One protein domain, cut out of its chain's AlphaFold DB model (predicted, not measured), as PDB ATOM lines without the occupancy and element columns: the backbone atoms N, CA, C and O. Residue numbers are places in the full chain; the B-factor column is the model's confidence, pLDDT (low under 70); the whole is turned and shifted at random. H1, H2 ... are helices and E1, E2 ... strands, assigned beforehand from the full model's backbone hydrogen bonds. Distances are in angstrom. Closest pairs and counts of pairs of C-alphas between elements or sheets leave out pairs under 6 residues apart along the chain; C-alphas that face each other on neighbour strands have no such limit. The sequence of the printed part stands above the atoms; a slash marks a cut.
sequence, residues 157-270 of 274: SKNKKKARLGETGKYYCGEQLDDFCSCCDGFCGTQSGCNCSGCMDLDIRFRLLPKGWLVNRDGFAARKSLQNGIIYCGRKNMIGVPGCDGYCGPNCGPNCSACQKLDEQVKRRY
ATOM      1  N   SER A 157     185.340 190.414 213.477       85.75
ATOM      2  CA  SER A 157     186.711 189.938 213.666       85.75
ATOM      3  C   SER A 157     187.711 191.064 213.946       85.75
ATOM      4  O   SER A 157     188.721 190.807 214.611       85.75
ATOM      5  N   LYS A 158     187.412 192.292 213.499       87.88
ATOM      6  CA  LYS A 158     188.281 193.469 213.581       87.88
ATOM      7  C   LYS A 158     188.196 194.181 214.927       87.88
ATOM      8  O   LYS A 158     189.224 194.393 215.554       87.88
ATOM      9  N   ASN A 159     186.992 194.534 215.377       86.56
ATOM     10  CA  ASN A 159     186.796 195.290 216.625       86.56
ATOM     11  C   ASN A 159     186.297 194.429 217.800       86.56
ATOM     12  O   ASN A 159     186.121 194.940 218.900       86.56
ATOM     13  N   LYS A 160     186.070 193.125 217.576       90.81
ATOM     14  CA  LYS A 160     185.563 192.152 218.562       90.81
ATOM     15  C   LYS A 160     184.171 192.473 219.120       90.81
ATOM     16  O   LYS A 160     183.741 191.854 220.092       90.81
ATOM     17  N   LYS A 161     183.435 193.400 218.502       91.44
ATOM     18  CA  LYS A 161     182.076 193.774 218.906       91.44
ATOM     19  C   LYS A 161     181.034 192.908 218.209       91.44
ATOM     20  O   LYS A 161     181.270 192.350 217.135       91.44
ATOM     21  N   LYS A 162     179.857 192.803 218.828       92.12
ATOM     22  CA  LYS A 162     178.700 192.116 218.244       92.12
ATOM     23  C   LYS A 162     178.146 192.959 217.096       92.12
ATOM     24  O   LYS A 162     177.719 194.087 217.314       92.12
ATOM     25  N   ALA A 163     178.133 192.400 215.894       92.75
ATOM     26  CA  ALA A 163     177.454 192.965 214.742       92.75
ATOM     27  C   ALA A 163     176.060 192.348 214.597       92.75
ATOM     28  O   ALA A 163     175.908 191.137 214.745       92.75
ATOM     29  N   ARG A 164     175.054 193.172 214.303       89.81
ATOM     30  CA  ARG A 164     173.653 192.779 214.101       89.81
ATOM     31  C   ARG A 164     173.268 192.920 212.634       89.81
ATOM     32  O   ARG A 164     173.758 193.831 211.970       89.81
ATOM     33  N   LEU A 165     172.376 192.060 212.151       87.25
ATOM     34  CA  LEU A 165     171.737 192.243 210.848       87.25
ATOM     35  C   LEU A 165     170.785 193.447 210.880       87.25
ATOM     36  O   LEU A 165     169.906 193.527 211.736       87.25
ATOM     37  N   GLY A 166     170.978 194.380 209.951       83.25
ATOM     38  CA  GLY A 166     170.048 195.468 209.664       83.25
ATOM     39  C   GLY A 166     168.941 195.053 208.692       83.25
ATOM     40  O   GLY A 166     168.951 193.942 208.165       83.25
ATOM     41  N   GLU A 167     168.018 195.968 208.395       81.75
ATOM     42  CA  GLU A 167     166.867 195.729 207.498       81.75
ATOM     43  C   GLU A 167     167.271 195.338 206.071       81.75
ATOM     44  O   GLU A 167     166.599 194.547 205.417       81.75
ATOM     45  N   THR A 168     168.419 195.828 205.601       83.50
ATOM     46  CA  THR A 168     169.003 195.457 204.302       83.50
ATOM     47  C   THR A 168     169.652 194.064 204.317       83.50
ATOM     48  O   THR A 168     170.198 193.603 203.315       83.50
ATOM     49  N   GLY A 169     169.659 193.376 205.460       84.81
ATOM     50  CA  GLY A 169     170.354 192.105 205.648       84.81
ATOM     51  C   GLY A 169     171.877 192.245 205.708       84.81
ATOM     52  O   GLY A 169     172.588 191.276 205.443       84.81
ATOM     53  N   LYS A 170     172.402 193.442 205.988       89.50
ATOM     54  CA  LYS A 170     173.838 193.671 206.219       89.50
ATOM     55  C   LYS A 170     174.177 193.649 207.697       89.50
ATOM     56  O   LYS A 170     173.359 194.069 208.511       89.50
ATOM     57  N   TYR A 171     175.388 193.230 208.039       92.12
ATOM     58  CA  TYR A 171     175.895 193.317 209.405       92.12
ATOM     59  C   TYR A 171     176.371 194.734 209.757       92.12
ATOM     60  O   TYR A 171     177.053 195.403 208.978       92.12
ATOM     61  N   TYR A 172     176.062 195.166 210.980       92.06
ATOM     62  CA  TYR A 172     176.449 196.462 211.539       92.06
ATOM     63  C   TYR A 172     176.849 196.322 213.005       92.06
ATOM     64  O   TYR A 172     176.126 195.705 213.783       92.06
ATOM     65  N   CYS A 173     177.997 196.882 213.393       93.25
ATOM     66  CA  CYS A 173     178.510 196.779 214.766       93.25
ATOM     67  C   CYS A 173     178.292 198.036 215.613       93.25
ATOM     68  O   CYS A 173     178.575 197.992 216.804       93.25
ATOM     69  N   GLY A 174     177.819 199.140 215.028       91.06
ATOM     70  CA  GLY A 174     177.616 200.419 215.716       91.06
ATOM     71  C   GLY A 174     178.895 201.216 215.986       91.06
ATOM     72  O   GLY A 174     178.812 202.377 216.358       91.06
ATOM     73  N   GLU A 175     180.072 200.627 215.777       91.94
ATOM     74  CA  GLU A 175     181.360 201.280 216.035       91.94
ATOM     75  C   GLU A 175     181.777 202.231 214.906       91.94
ATOM     76  O   GLU A 175     181.243 202.174 213.795       91.94
ATOM     77  N   GLN A 176     182.782 203.065 215.177       91.62
ATOM     78  CA  GLN A 176     183.371 203.968 214.188       91.62
ATOM     79  C   GLN A 176     183.873 203.203 212.949       91.62
ATOM     80  O   GLN A 176     184.419 202.098 213.038       91.62
ATOM     81  N   LEU A 177     183.662 203.786 211.769       90.94
ATOM     82  CA  LEU A 177     184.134 203.238 210.501       90.94
ATOM     83  C   LEU A 177     185.658 203.276 210.406       90.94
ATOM     84  O   LEU A 177     186.324 204.109 211.009       90.94
ATOM     85  N   ASP A 178     186.206 202.396 209.569       88.81
ATOM     86  CA  ASP A 178     187.662 202.256 209.412       88.81
ATOM     87  C   ASP A 178     188.328 203.448 208.717       88.81
ATOM     88  O   ASP A 178     189.549 203.552 208.716       88.81
ATOM     89  N   ASP A 179     187.524 204.279 208.061       85.25
ATOM     90  CA  ASP A 179     187.939 205.488 207.364       85.25
ATOM     91  C   ASP A 179     186.728 206.425 207.259       85.25
ATOM     92  O   ASP A 179     185.570 205.969 207.233       85.25
ATOM     93  N   PHE A 180     187.010 207.719 207.152       84.31
ATOM     94  CA  PHE A 180     186.046 208.787 206.944       84.31
ATOM     95  C   PHE A 180     185.109 208.459 205.771       84.31
ATOM     96  O   PHE A 180     185.557 208.161 204.660       84.31
ATOM     97  N   CYS A 181     183.794 208.542 205.996       83.12
ATOM     98  CA  CYS A 181     182.830 208.612 204.900       83.12
ATOM     99  C   CYS A 181     182.223 210.002 204.854       83.12
ATOM    100  O   CYS A 181     181.626 210.440 205.828       83.12
ATOM    101  N   SER A 182     182.231 210.620 203.677       81.81
ATOM    102  CA  SER A 182     181.413 211.804 203.395       81.81
ATOM    103  C   SER A 182     179.915 211.491 203.282       81.81
ATOM    104  O   SER A 182     179.104 212.383 203.077       81.81
ATOM    105  N   CYS A 183     179.547 210.212 203.352       79.19
ATOM    106  CA  CYS A 183     178.211 209.716 203.072       79.19
ATOM    107  C   CYS A 183     177.377 209.388 204.319       79.19
ATOM    108  O   CYS A 183     176.206 209.044 204.178       79.19
ATOM    109  N   CYS A 184     177.993 209.398 205.504       84.50
ATOM    110  CA  CYS A 184     177.385 208.961 206.755       84.50
ATOM    111  C   CYS A 184     177.982 209.703 207.953       84.50
ATOM    112  O   CYS A 184     178.981 210.400 207.814       84.50
ATOM    113  N   ASP A 185     177.424 209.465 209.135       86.19
ATOM    114  CA  ASP A 185     177.883 209.987 210.433       86.19
ATOM    115  C   ASP A 185     179.247 209.443 210.904       86.19
ATOM    116  O   ASP A 185     179.774 209.870 211.927       86.19
ATOM    117  N   GLY A 186     179.829 208.499 210.163       88.75
ATOM    118  CA  GLY A 186     181.114 207.888 210.492       88.75
ATOM    119  C   GLY A 186     180.993 206.635 211.354       88.75
ATOM    120  O   GLY A 186     182.025 206.076 211.724       88.75
ATOM    121  N   PHE A 187     179.776 206.151 211.619       90.75
ATOM    122  CA  PHE A 187     179.514 204.940 212.391       90.75
ATOM    123  C   PHE A 187     178.959 203.804 211.520       90.75
ATOM    124  O   PHE A 187     178.357 203.993 210.459       90.75
ATOM    125  N   CYS A 188     179.198 202.571 211.960       91.88
ATOM    126  CA  CYS A 188     178.750 201.361 211.293       91.88
ATOM    127  C   CYS A 188     177.283 201.054 211.644       91.88
ATOM    128  O   CYS A 188     177.033 200.295 212.579       91.88
ATOM    129  N   GLY A 189     176.314 201.591 210.894       87.19
ATOM    130  CA  GLY A 189     174.881 201.463 211.215       87.19
ATOM    131  C   GLY A 189     173.916 201.643 210.037       87.19
ATOM    132  O   GLY A 189     174.328 201.987 208.940       87.19
ATOM    133  N   THR A 190     172.619 201.405 210.254       66.94
ATOM    134  CA  THR A 190     171.578 201.389 209.201       66.94
ATOM    135  C   THR A 190     170.964 202.750 208.876       66.94
ATOM    136  O   THR A 190     170.552 202.963 207.741       66.94
ATOM    137  N   GLN A 191     170.890 203.669 209.844       58.84
ATOM    138  CA  GLN A 191     170.158 204.940 209.691       58.84
ATOM    139  C   GLN A 191     170.883 205.961 208.797       58.84
ATOM    140  O   GLN A 191     170.290 206.928 208.330       58.84
ATOM    141  N   SER A 192     172.155 205.701 208.503       52.97
ATOM    142  CA  SER A 192     173.017 206.549 207.670       52.97
ATOM    143  C   SER A 192     174.347 205.866 207.330       52.97
ATOM    144  O   SER A 192     175.024 206.295 206.403       52.97
ATOM    145  N   GLY A 193     174.726 204.794 208.031       61.66
ATOM    146  CA  GLY A 193     176.069 204.226 208.038       61.66
ATOM    147  C   GLY A 193     176.399 203.246 206.911       61.66
ATOM    148  O   GLY A 193     175.615 202.417 206.444       61.66
ATOM    149  N   CYS A 194     177.659 203.301 206.498       86.25
ATOM    150  CA  CYS A 194     178.277 202.185 205.798       86.25
ATOM    151  C   CYS A 194     178.453 201.004 206.757       86.25
ATOM    152  O   CYS A 194     178.459 201.169 207.973       86.25
ATOM    153  N   ASN A 195     178.708 199.809 206.235       91.31
ATOM    154  CA  ASN A 195     179.350 198.792 207.058       91.31
ATOM    155  C   ASN A 195     180.858 199.102 207.195       91.31
ATOM    156  O   ASN A 195     181.469 199.687 206.303       91.31
ATOM    157  N   CYS A 196     181.477 198.750 208.321       93.44
ATOM    158  CA  CYS A 196     182.938 198.719 208.402       93.44
ATOM    159  C   CYS A 196     183.475 197.486 207.652       93.44
ATOM    160  O   CYS A 196     182.721 196.571 207.318       93.44
ATOM    161  N   SER A 197     184.780 197.421 207.405       94.19
ATOM    162  CA  SER A 197     185.445 196.334 206.687       94.19
ATOM    163  C   SER A 197     185.247 194.995 207.396       94.19
ATOM    164  O   SER A 197     185.046 193.982 206.737       94.19
ATOM    165  N   GLY A 198     185.236 194.991 208.734       95.25
ATOM    166  CA  GLY A 198     184.951 193.790 209.522       95.25
ATOM    167  C   GLY A 198     183.510 193.301 209.363       95.25
ATOM    168  O   GLY A 198     183.276 192.105 209.250       95.25
ATOM    169  N   CYS A 199     182.540 194.212 209.277       94.81
ATOM    170  CA  CYS A 199     181.152 193.846 208.999       94.81
ATOM    171  C   CYS A 199     180.924 193.463 207.528       94.81
ATOM    172  O   CYS A 199     180.079 192.622 207.247       94.81
ATOM    173  N   MET A 200     181.690 194.027 206.589       94.56
ATOM    174  CA  MET A 200     181.697 193.565 205.197       94.56
ATOM    175  C   MET A 200     182.233 192.137 205.083       94.56
ATOM    176  O   MET A 200     181.657 191.339 204.355       94.56
ATOM    177  N   ASP A 201     183.285 191.784 205.825       94.38
ATOM    178  CA  ASP A 201     183.787 190.404 205.874       94.38
ATOM    179  C   ASP A 201     182.720 189.431 206.401       94.38
ATOM    180  O   ASP A 201     182.545 188.344 205.853       94.38
ATOM    181  N   LEU A 202     181.939 189.844 207.410       93.62
ATOM    182  CA  LEU A 202     180.781 189.071 207.869       93.62
ATOM    183  C   LEU A 202     179.741 188.897 206.755       93.62
ATOM    184  O   LEU A 202     179.289 187.777 206.529       93.62
ATOM    185  N   ASP A 203     179.401 189.970 206.032       91.81
ATOM    186  CA  ASP A 203     178.466 189.895 204.905       91.81
ATOM    187  C   ASP A 203     178.943 188.893 203.845       91.81
ATOM    188  O   ASP A 203     178.170 188.042 203.417       91.81
ATOM    189  N   ILE A 204     180.212 188.962 203.437       88.81
ATOM    190  CA  ILE A 204     180.803 188.064 202.433       88.81
ATOM    191  C   ILE A 204     180.757 186.618 202.924       88.81
ATOM    192  O   ILE A 204     180.272 185.734 202.215       88.81
ATOM    193  N   ARG A 205     181.237 186.380 204.148       86.81
ATOM    194  CA  ARG A 205     181.391 185.043 204.720       86.81
ATOM    195  C   ARG A 205     180.053 184.352 204.935       86.81
ATOM    196  O   ARG A 205     179.881 183.223 204.490       86.81
ATOM    197  N   PHE A 206     179.106 185.014 205.592       85.44
ATOM    198  CA  PHE A 206     177.828 184.394 205.955       85.44
ATOM    199  C   PHE A 206     176.835 184.330 204.792       85.44
ATOM    200  O   PHE A 206     175.895 183.544 204.837       85.44
ATOM    201  N   ARG A 207     177.073 185.085 203.713       85.62
ATOM    202  CA  ARG A 207     176.367 184.911 202.433       85.62
ATOM    203  C   ARG A 207     177.089 183.965 201.471       85.62
ATOM    204  O   ARG A 207     176.615 183.791 200.351       85.62
ATOM    205  N   LEU A 208     178.222 183.384 201.884       83.75
ATOM    206  CA  LEU A 208     179.048 182.482 201.075       83.75
ATOM    207  C   LEU A 208     179.410 183.085 199.704       83.75
ATOM    208  O   LEU A 208     179.387 182.401 198.679       83.75
ATOM    209  N   LEU A 209     179.709 184.387 199.671       80.81
ATOM    210  CA  LEU A 209     180.005 185.070 198.416       80.81
ATOM    211  C   LEU A 209     181.395 184.672 197.893       80.81
ATOM    212  O   LEU A 209     182.342 184.574 198.679       80.81
ATOM    213  N   PRO A 210     181.561 184.481 196.567       84.44
ATOM    214  CA  PRO A 210     182.868 184.189 195.989       84.44
ATOM    215  C   PRO A 210     183.863 185.338 196.194       84.44
ATOM    216  O   PRO A 210     183.483 186.491 196.402       84.44
ATOM    217  N   LYS A 211     185.160 185.049 196.046       84.56
ATOM    218  CA  LYS A 211     186.213 186.076 196.103       84.56
ATOM    219  C   LYS A 211     185.922 187.227 195.123       84.56
ATOM    220  O   LYS A 211     185.528 186.985 193.980       84.56
ATOM    221  N   GLY A 212     186.117 188.467 195.576       86.31
ATOM    222  CA  GLY A 212     185.876 189.685 194.791       86.31
ATOM    223  C   GLY A 212     184.418 190.169 194.775       86.31
ATOM    224  O   GLY A 212     184.113 191.182 194.137       86.31
ATOM    225  N   TRP A 213     183.512 189.473 195.466       93.50
ATOM    226  CA  TRP A 213     182.145 189.934 195.699       93.50
ATOM    227  C   TRP A 213     182.032 190.677 197.027       93.50
ATOM    228  O   TRP A 213     182.652 190.316 198.020       93.50
ATOM    229  N   LEU A 214     181.185 191.699 197.035       95.00
ATOM    230  CA  LEU A 214     180.868 192.557 198.171       95.00
ATOM    231  C   LEU A 214     179.352 192.747 198.266       95.00
ATOM    232  O   LEU A 214     178.605 192.293 197.402       95.00
ATOM    233  N   VAL A 215     178.883 193.466 199.286       93.69
ATOM    234  CA  VAL A 215     177.456 193.774 199.466       93.69
ATOM    235  C   VAL A 215     177.239 195.283 199.508       93.69
ATOM    236  O   VAL A 215     177.729 195.949 200.420       93.69
ATOM    237  N   ASN A 216     176.493 195.830 198.545       92.56
ATOM    238  CA  ASN A 216     176.219 197.271 198.446       92.56
ATOM    239  C   ASN A 216     175.306 197.772 199.581       92.56
ATOM    240  O   ASN A 216     174.780 196.967 200.339       92.56
ATOM    241  N   ARG A 217     175.094 199.091 199.707       88.44
ATOM    242  CA  ARG A 217     174.297 199.681 200.810       88.44
ATOM    243  C   ARG A 217     172.854 199.171 200.910       88.44
ATOM    244  O   ARG A 217     172.310 199.149 202.004       88.44
ATOM    245  N   ASP A 218     172.278 198.727 199.797       89.56
ATOM    246  CA  ASP A 218     170.917 198.187 199.746       89.56
ATOM    247  C   ASP A 218     170.863 196.713 200.180       89.56
ATOM    248  O   ASP A 218     169.790 196.120 200.201       89.56
ATOM    249  N   GLY A 219     172.009 196.093 200.484       90.25
ATOM    250  CA  GLY A 219     172.069 194.701 200.920       90.25
ATOM    251  C   GLY A 219     172.224 193.677 199.804       90.25
ATOM    252  O   GLY A 219     172.048 192.484 200.047       90.25
ATOM    253  N   PHE A 220     172.578 194.098 198.589       91.75
ATOM    254  CA  PHE A 220     172.697 193.200 197.443       91.75
ATOM    255  C   PHE A 220     174.147 192.885 197.108       91.75
ATOM    256  O   PHE A 220     175.012 193.765 197.128       91.75
ATOM    257  N   ALA A 221     174.384 191.618 196.765       93.62
ATOM    258  CA  ALA A 221     175.671 191.161 196.277       93.62
ATOM    259  C   ALA A 221     176.043 191.929 195.000       93.62
ATOM    260  O   ALA A 221     175.228 192.114 194.094       93.62
ATOM    261  N   ALA A 222     177.276 192.405 194.949       94.75
ATOM    262  CA  ALA A 222     177.816 193.180 193.854       94.75
ATOM    263  C   ALA A 222     179.281 192.809 193.651       94.75
ATOM    264  O   ALA A 222     179.965 192.402 194.587       94.75
ATOM    265  N   ARG A 223     179.777 192.959 192.427       94.19
ATOM    266  CA  ARG A 223     181.171 192.649 192.101       94.19
ATOM    267  C   ARG A 223     181.758 193.677 191.160       94.19
ATOM    268  O   ARG A 223     181.032 194.290 190.375       94.19
ATOM    269  N   LYS A 224     183.078 193.803 191.213       92.62
ATOM    270  CA  LYS A 224     183.845 194.626 190.283       92.62
ATOM    271  C   LYS A 224     183.859 193.968 188.902       92.62
ATOM    272  O   LYS A 224     184.165 192.784 188.772       92.62
ATOM    273  N   SER A 225     183.490 194.721 187.872       89.94
ATOM    274  CA  SER A 225     183.574 194.280 186.483       89.94
ATOM    275  C   SER A 225     185.031 194.196 186.048       89.94
ATOM    276  O   SER A 225     185.803 195.131 186.259       89.94
ATOM    277  N   LEU A 226     185.394 193.096 185.388       86.62
ATOM    278  CA  LEU A 226     186.722 192.929 184.794       86.62
ATOM    279  C   LEU A 226     186.932 193.833 183.570       86.62
ATOM    280  O   LEU A 226     188.068 194.118 183.221       86.62
ATOM    281  N   GLN A 227     185.850 194.291 182.927       85.56
ATOM    282  CA  GLN A 227     185.927 195.082 181.694       85.56
ATOM    283  C   GLN A 227     186.315 196.540 181.950       85.56
ATOM    284  O   GLN A 227     187.071 197.121 181.183       85.56
ATOM    285  N   ASN A 228     185.776 197.147 183.009       88.94
ATOM    286  CA  ASN A 228     185.916 198.585 183.261       88.94
ATOM    287  C   ASN A 228     186.225 198.931 184.725       88.94
ATOM    288  O   ASN A 228     186.348 200.102 185.070       88.94
ATOM    289  N   GLY A 229     186.340 197.934 185.608       89.81
ATOM    290  CA  GLY A 229     186.661 198.148 187.016       89.81
ATOM    291  C   GLY A 229     185.536 198.760 187.860       89.81
ATOM    292  O   GLY A 229     185.802 199.101 189.009       89.81
ATOM    293  N   ILE A 230     184.316 198.884 187.330       93.38
ATOM    294  CA  ILE A 230     183.144 199.449 188.022       93.38
ATOM    295  C   ILE A 230     182.363 198.330 188.724       93.38
ATOM    296  O   ILE A 230     182.279 197.210 188.211       93.38
ATOM    297  N   ILE A 231     181.789 198.601 189.897       94.31
ATOM    298  CA  ILE A 231     180.986 197.628 190.649       94.31
ATOM    299  C   ILE A 231     179.529 197.620 190.188       94.31
ATOM    300  O   ILE A 231     178.889 198.660 190.066       94.31
ATOM    301  N   TYR A 232     178.971 196.420 190.019       95.38
ATOM    302  CA  TYR A 232     177.583 196.211 189.604       95.38
ATOM    303  C   TYR A 232     176.899 195.120 190.432       95.38
ATOM    304  O   TYR A 232     177.526 194.121 190.785       95.38
ATOM    305  N   CYS A 233     175.600 195.291 190.710       94.31
ATOM    306  CA  CYS A 233     174.770 194.292 191.404       94.31
ATOM    307  C   CYS A 233     173.868 193.474 190.469       94.31
ATOM    308  O   CYS A 233     173.234 192.526 190.916       94.31
ATOM    309  N   GLY A 234     173.767 193.836 189.185       91.06
ATOM    310  CA  GLY A 234     172.982 193.086 188.200       91.06
ATOM    311  C   GLY A 234     171.462 193.185 188.355       91.06
ATOM    312  O   GLY A 234     170.755 192.497 187.628       91.06
ATOM    313  N   ARG A 235     170.942 194.006 189.278       91.81
ATOM    314  CA  ARG A 235     169.496 194.171 189.507       91.81
ATOM    315  C   ARG A 235     168.828 195.061 188.462       91.81
ATOM    316  O   ARG A 235     169.456 195.998 187.980       91.81
ATOM    317  N   LYS A 236     167.537 194.821 188.208       90.00
ATOM    318  CA  LYS A 236     166.647 195.656 187.380       90.00
ATOM    319  C   LYS A 236     166.167 196.886 188.161       90.00
ATOM    320  O   LYS A 236     165.016 196.958 188.577       90.00
ATOM    321  N   ASN A 237     167.082 197.800 188.474       88.44
ATOM    322  CA  ASN A 237     166.807 198.976 189.306       88.44
ATOM    323  C   ASN A 237     167.194 200.306 188.640       88.44
ATOM    324  O   ASN A 237     167.302 201.319 189.323       88.44
ATOM    325  N   MET A 238     167.392 200.291 187.321       88.81
ATOM    326  CA  MET A 238     167.729 201.459 186.500       88.81
ATOM    327  C   MET A 238     166.598 201.797 185.516       88.81
ATOM    328  O   MET A 238     166.848 202.294 184.419       88.81
ATOM    329  N   ILE A 239     165.351 201.480 185.882       85.38
ATOM    330  CA  ILE A 239     164.166 201.753 185.057       85.38
ATOM    331  C   ILE A 239     164.051 203.269 184.850       85.38
ATOM    332  O   ILE A 239     164.112 204.030 185.811       85.38
ATOM    333  N   GLY A 240     163.897 203.696 183.595       84.75
ATOM    334  CA  GLY A 240     163.756 205.109 183.230       84.75
ATOM    335  C   GLY A 240     165.069 205.851 182.966       84.75
ATOM    336  O   GLY A 240     165.025 207.019 182.595       84.75
ATOM    337  N   VAL A 241     166.230 205.203 183.105       85.25
ATOM    338  CA  VAL A 241     167.514 205.804 182.708       85.25
ATOM    339  C   VAL A 241     167.663 205.742 181.178       85.25
ATOM    340  O   VAL A 241     167.637 204.641 180.624       85.25
ATOM    341  N   PRO A 242     167.830 206.877 180.471       87.12
ATOM    342  CA  PRO A 242     167.978 206.880 179.015       87.12
ATOM    343  C   PRO A 242     169.186 206.061 178.546       87.12
ATOM    344  O   PRO A 242     170.266 206.151 179.127       87.12
ATOM    345  N   GLY A 243     169.001 205.259 177.492       82.88
ATOM    346  CA  GLY A 243     170.058 204.401 176.940       82.88
ATOM    347  C   GLY A 243     170.461 203.225 177.839       82.88
ATOM    348  O   GLY A 243     171.466 202.574 177.560       82.88
ATOM    349  N   CYS A 244     169.695 202.959 178.903       85.12
ATOM    350  CA  CYS A 244     169.901 201.843 179.814       85.12
ATOM    351  C   CYS A 244     168.900 200.710 179.548       85.12
ATOM    352  O   CYS A 244     167.719 200.968 179.326       85.12
ATOM    353  N   ASP A 245     169.324 199.452 179.672       85.62
ATOM    354  CA  ASP A 245     168.435 198.280 179.607       85.62
ATOM    355  C   ASP A 245     167.610 198.046 180.897       85.62
ATOM    356  O   ASP A 245     166.925 197.034 181.053       85.62
ATOM    357  N   GLY A 246     167.678 198.986 181.843       89.38
ATOM    358  CA  GLY A 246     167.009 198.926 183.137       89.38
ATOM    359  C   GLY A 246     167.801 198.194 184.222       89.38
ATOM    360  O   GLY A 246     167.342 198.163 185.371       89.38
ATOM    361  N   TYR A 247     168.986 197.649 183.921       92.00
ATOM    362  CA  TYR A 247     169.808 196.913 184.880       92.00
ATOM    363  C   TYR A 247     171.075 197.665 185.301       92.00
ATOM    364  O   TYR A 247     171.725 198.361 184.530       92.00
ATOM    365  N   CYS A 248     171.492 197.444 186.546       93.69
ATOM    366  CA  CYS A 248     172.812 197.829 187.034       93.69
ATOM    367  C   CYS A 248     173.865 196.841 186.500       93.69
ATOM    368  O   CYS A 248     174.106 195.802 187.120       93.69
ATOM    369  N   GLY A 249     174.484 197.119 185.349       91.06
ATOM    370  CA  GLY A 249     175.471 196.214 184.748       91.06
ATOM    371  C   GLY A 249     176.146 196.748 183.480       91.06
ATOM    372  O   GLY A 249     175.537 197.516 182.754       91.06
ATOM    373  N   PRO A 250     177.359 196.276 183.138       81.69
ATOM    374  CA  PRO A 250     178.173 196.843 182.055       81.69
ATOM    375  C   PRO A 250     177.596 196.638 180.640       81.69
ATOM    376  O   PRO A 250     178.050 197.275 179.698       81.69
ATOM    377  N   ASN A 251     176.588 195.774 180.481       74.44
ATOM    378  CA  ASN A 251     175.936 195.497 179.200       74.44
ATOM    379  C   ASN A 251     174.790 196.494 178.972       74.44
ATOM    380  O   ASN A 251     173.632 196.110 179.084       74.44
ATOM    381  N   CYS A 252     175.128 197.756 178.694       71.31
ATOM    382  CA  CYS A 252     174.173 198.845 178.446       71.31
ATOM    383  C   CYS A 252     173.447 199.389 179.691       71.31
ATOM    384  O   CYS A 252     172.298 199.788 179.578       71.31
ATOM    385  N   GLY A 253     174.088 199.458 180.864       75.56
ATOM    386  CA  GLY A 253     173.533 200.169 182.023       75.56
ATOM    387  C   GLY A 253     174.603 200.781 182.942       75.56
ATOM    388  O   GLY A 253     175.677 200.202 183.133       75.56
ATOM    389  N   PRO A 254     174.372 201.964 183.541       90.31
ATOM    390  CA  PRO A 254     175.263 202.472 184.578       90.31
ATOM    391  C   PRO A 254     175.148 201.615 185.847       90.31
ATOM    392  O   PRO A 254     174.208 200.839 186.030       90.31
ATOM    393  N   ASN A 255     176.107 201.746 186.761       93.50
ATOM    394  CA  ASN A 255     175.926 201.189 188.094       93.50
ATOM    395  C   ASN A 255     174.886 202.021 188.865       93.50
ATOM    396  O   ASN A 255     174.831 203.244 188.757       93.50
ATOM    397  N   CYS A 256     174.036 201.355 189.646       94.00
ATOM    398  CA  CYS A 256     173.037 202.030 190.474       94.00
ATOM    399  C   CYS A 256     173.688 202.840 191.601       94.00
ATOM    400  O   CYS A 256     174.822 202.558 191.990       94.00
ATOM    401  N   SER A 257     172.953 203.791 192.184       92.31
ATOM    402  CA  SER A 257     173.444 204.657 193.272       92.31
ATOM    403  C   SER A 257     174.086 203.872 194.426       92.31
ATOM    404  O   SER A 257     175.131 204.256 194.952       92.31
ATOM    405  N   ALA A 258     173.522 202.714 194.782       92.06
ATOM    406  CA  ALA A 258     174.082 201.835 195.801       92.06
ATOM    407  C   ALA A 258     175.446 201.239 195.413       92.06
ATOM    408  O   ALA A 258     176.331 201.117 196.263       92.06
ATOM    409  N   CYS A 259     175.629 200.871 194.144       94.38
ATOM    410  CA  CYS A 259     176.890 200.353 193.620       94.38
ATOM    411  C   CYS A 259     177.926 201.459 193.378       94.38
ATOM    412  O   CYS A 259     179.100 201.224 193.640       94.38
ATOM    413  N   GLN A 260     177.504 202.669 193.001       93.38
ATOM    414  CA  GLN A 260     178.378 203.849 192.932       93.38
ATOM    415  C   GLN A 260     178.999 204.158 194.296       93.38
ATOM    416  O   GLN A 260     180.205 204.365 194.415       93.38
ATOM    417  N   LYS A 261     178.192 204.100 195.362       91.12
ATOM    418  CA  LYS A 261     178.710 204.238 196.729       91.12
ATOM    419  C   LYS A 261     179.653 203.117 197.123       91.12
ATOM    420  O   LYS A 261     180.640 203.368 197.808       91.12
ATOM    421  N   LEU A 262     179.396 201.898 196.667       92.38
ATOM    422  CA  LEU A 262     180.314 200.797 196.912       92.38
ATOM    423  C   LEU A 262     181.654 200.988 196.173       92.38
ATOM    424  O   LEU A 262     182.688 200.683 196.758       92.38
ATOM    425  N   ASP A 263     181.672 201.560 194.965       92.31
ATOM    426  CA  ASP A 263     182.917 201.899 194.252       92.31
ATOM    427  C   ASP A 263     183.794 202.882 195.044       92.31
ATOM    428  O   ASP A 263     185.004 202.674 195.174       92.31
ATOM    429  N   GLU A 264     183.192 203.929 195.616       89.88
ATOM    430  CA  GLU A 264     183.889 204.875 196.503       89.88
ATOM    431  C   GLU A 264     184.458 204.155 197.740       89.88
ATOM    432  O   GLU A 264     185.620 204.343 198.110       89.88
ATOM    433  N   GLN A 265     183.653 203.289 198.362       90.94
ATOM    434  CA  GLN A 265     184.031 202.561 199.572       90.94
ATOM    435  C   GLN A 265     185.125 201.519 199.322       90.94
ATOM    436  O   GLN A 265     185.960 201.303 200.196       90.94
ATOM    437  N   VAL A 266     185.171 200.882 198.150       91.56
ATOM    438  CA  VAL A 266     186.221 199.905 197.822       91.56
ATOM    439  C   VAL A 266     187.591 200.552 197.750       91.56
ATOM    440  O   VAL A 266     188.544 200.007 198.302       91.56
ATOM    441  N   LYS A 267     187.695 201.732 197.132       88.88
ATOM    442  CA  LYS A 267     188.973 202.449 197.006       88.88
ATOM    443  C   LYS A 267     189.584 202.799 198.364       88.88
ATOM    444  O   LYS A 267     190.801 202.869 198.484       88.88
ATOM    445  N   ARG A 268     188.737 203.008 199.370       86.06
ATOM    446  CA  ARG A 268     189.133 203.527 200.683       86.06
ATOM    447  C   ARG A 268     189.151 202.464 201.778       86.06
ATOM    448  O   ARG A 268     190.149 202.283 202.463       86.06
ATOM    449  N   ARG A 269     188.040 201.742 201.932       90.06
ATOM    450  CA  ARG A 269     187.738 200.885 203.088       90.06
ATOM    451  C   ARG A 269     187.862 199.392 202.801       90.06
ATOM    452  O   ARG A 269     188.290 198.642 203.676       90.06
ATOM    453  N   TYR A 270     187.478 198.943 201.605       91.88
ATOM    454  CA  TYR A 270     187.414 197.506 201.280       91.88
ATOM    455  C   TYR A 270     188.504 197.030 200.325       91.88
ATOM    456  O   TYR A 270     188.408 195.919 199.822       91.88
TER     457      TYR A 270
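This is residues 157 to 270 of the 274 residues of the protein "Hypothetical protein" of Brachionus calyciflorus (UniProt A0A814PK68). There is little regular structure: a small antiparallel hairpin, E2 and E3, sits in the middle with H1 and H2 by it, and loops make both ends, residues 166 to 196 with E1 and residues 225 to 256. Of the 114 printed residues, 33 are in named elements, mixed, in the order E1, H1, E2, E3, H2. The whole is compact, radius of gyration of the C-alphas 14.1 A, and spans 45 by 28 by 25 A.

Find C-alpha 162 at (178.700, 192.116, 218.244); E1 runs from there to 165. H1 is residues 197 to 206, E2 213 to 215, E3 221 to 224. H2, residues 257 to 268, runs 17.4 A to C-alpha 268 at (189.133, 203.527, 200.683).

In the hairpin E2 and E3, find N 214 and O 222, 2.8 A apart, within hydrogen-bond range. The closest C-alphas of H1 and E2, Ile 204 and Leu 214, are 6.2 A apart. H1 has every O i to N i+4 pair within range, H2 7 of 8.

The printed part has no cut; the links E1 to H1 and E3 to H2 are long. Residues 190 to 193 have pLDDT under 70.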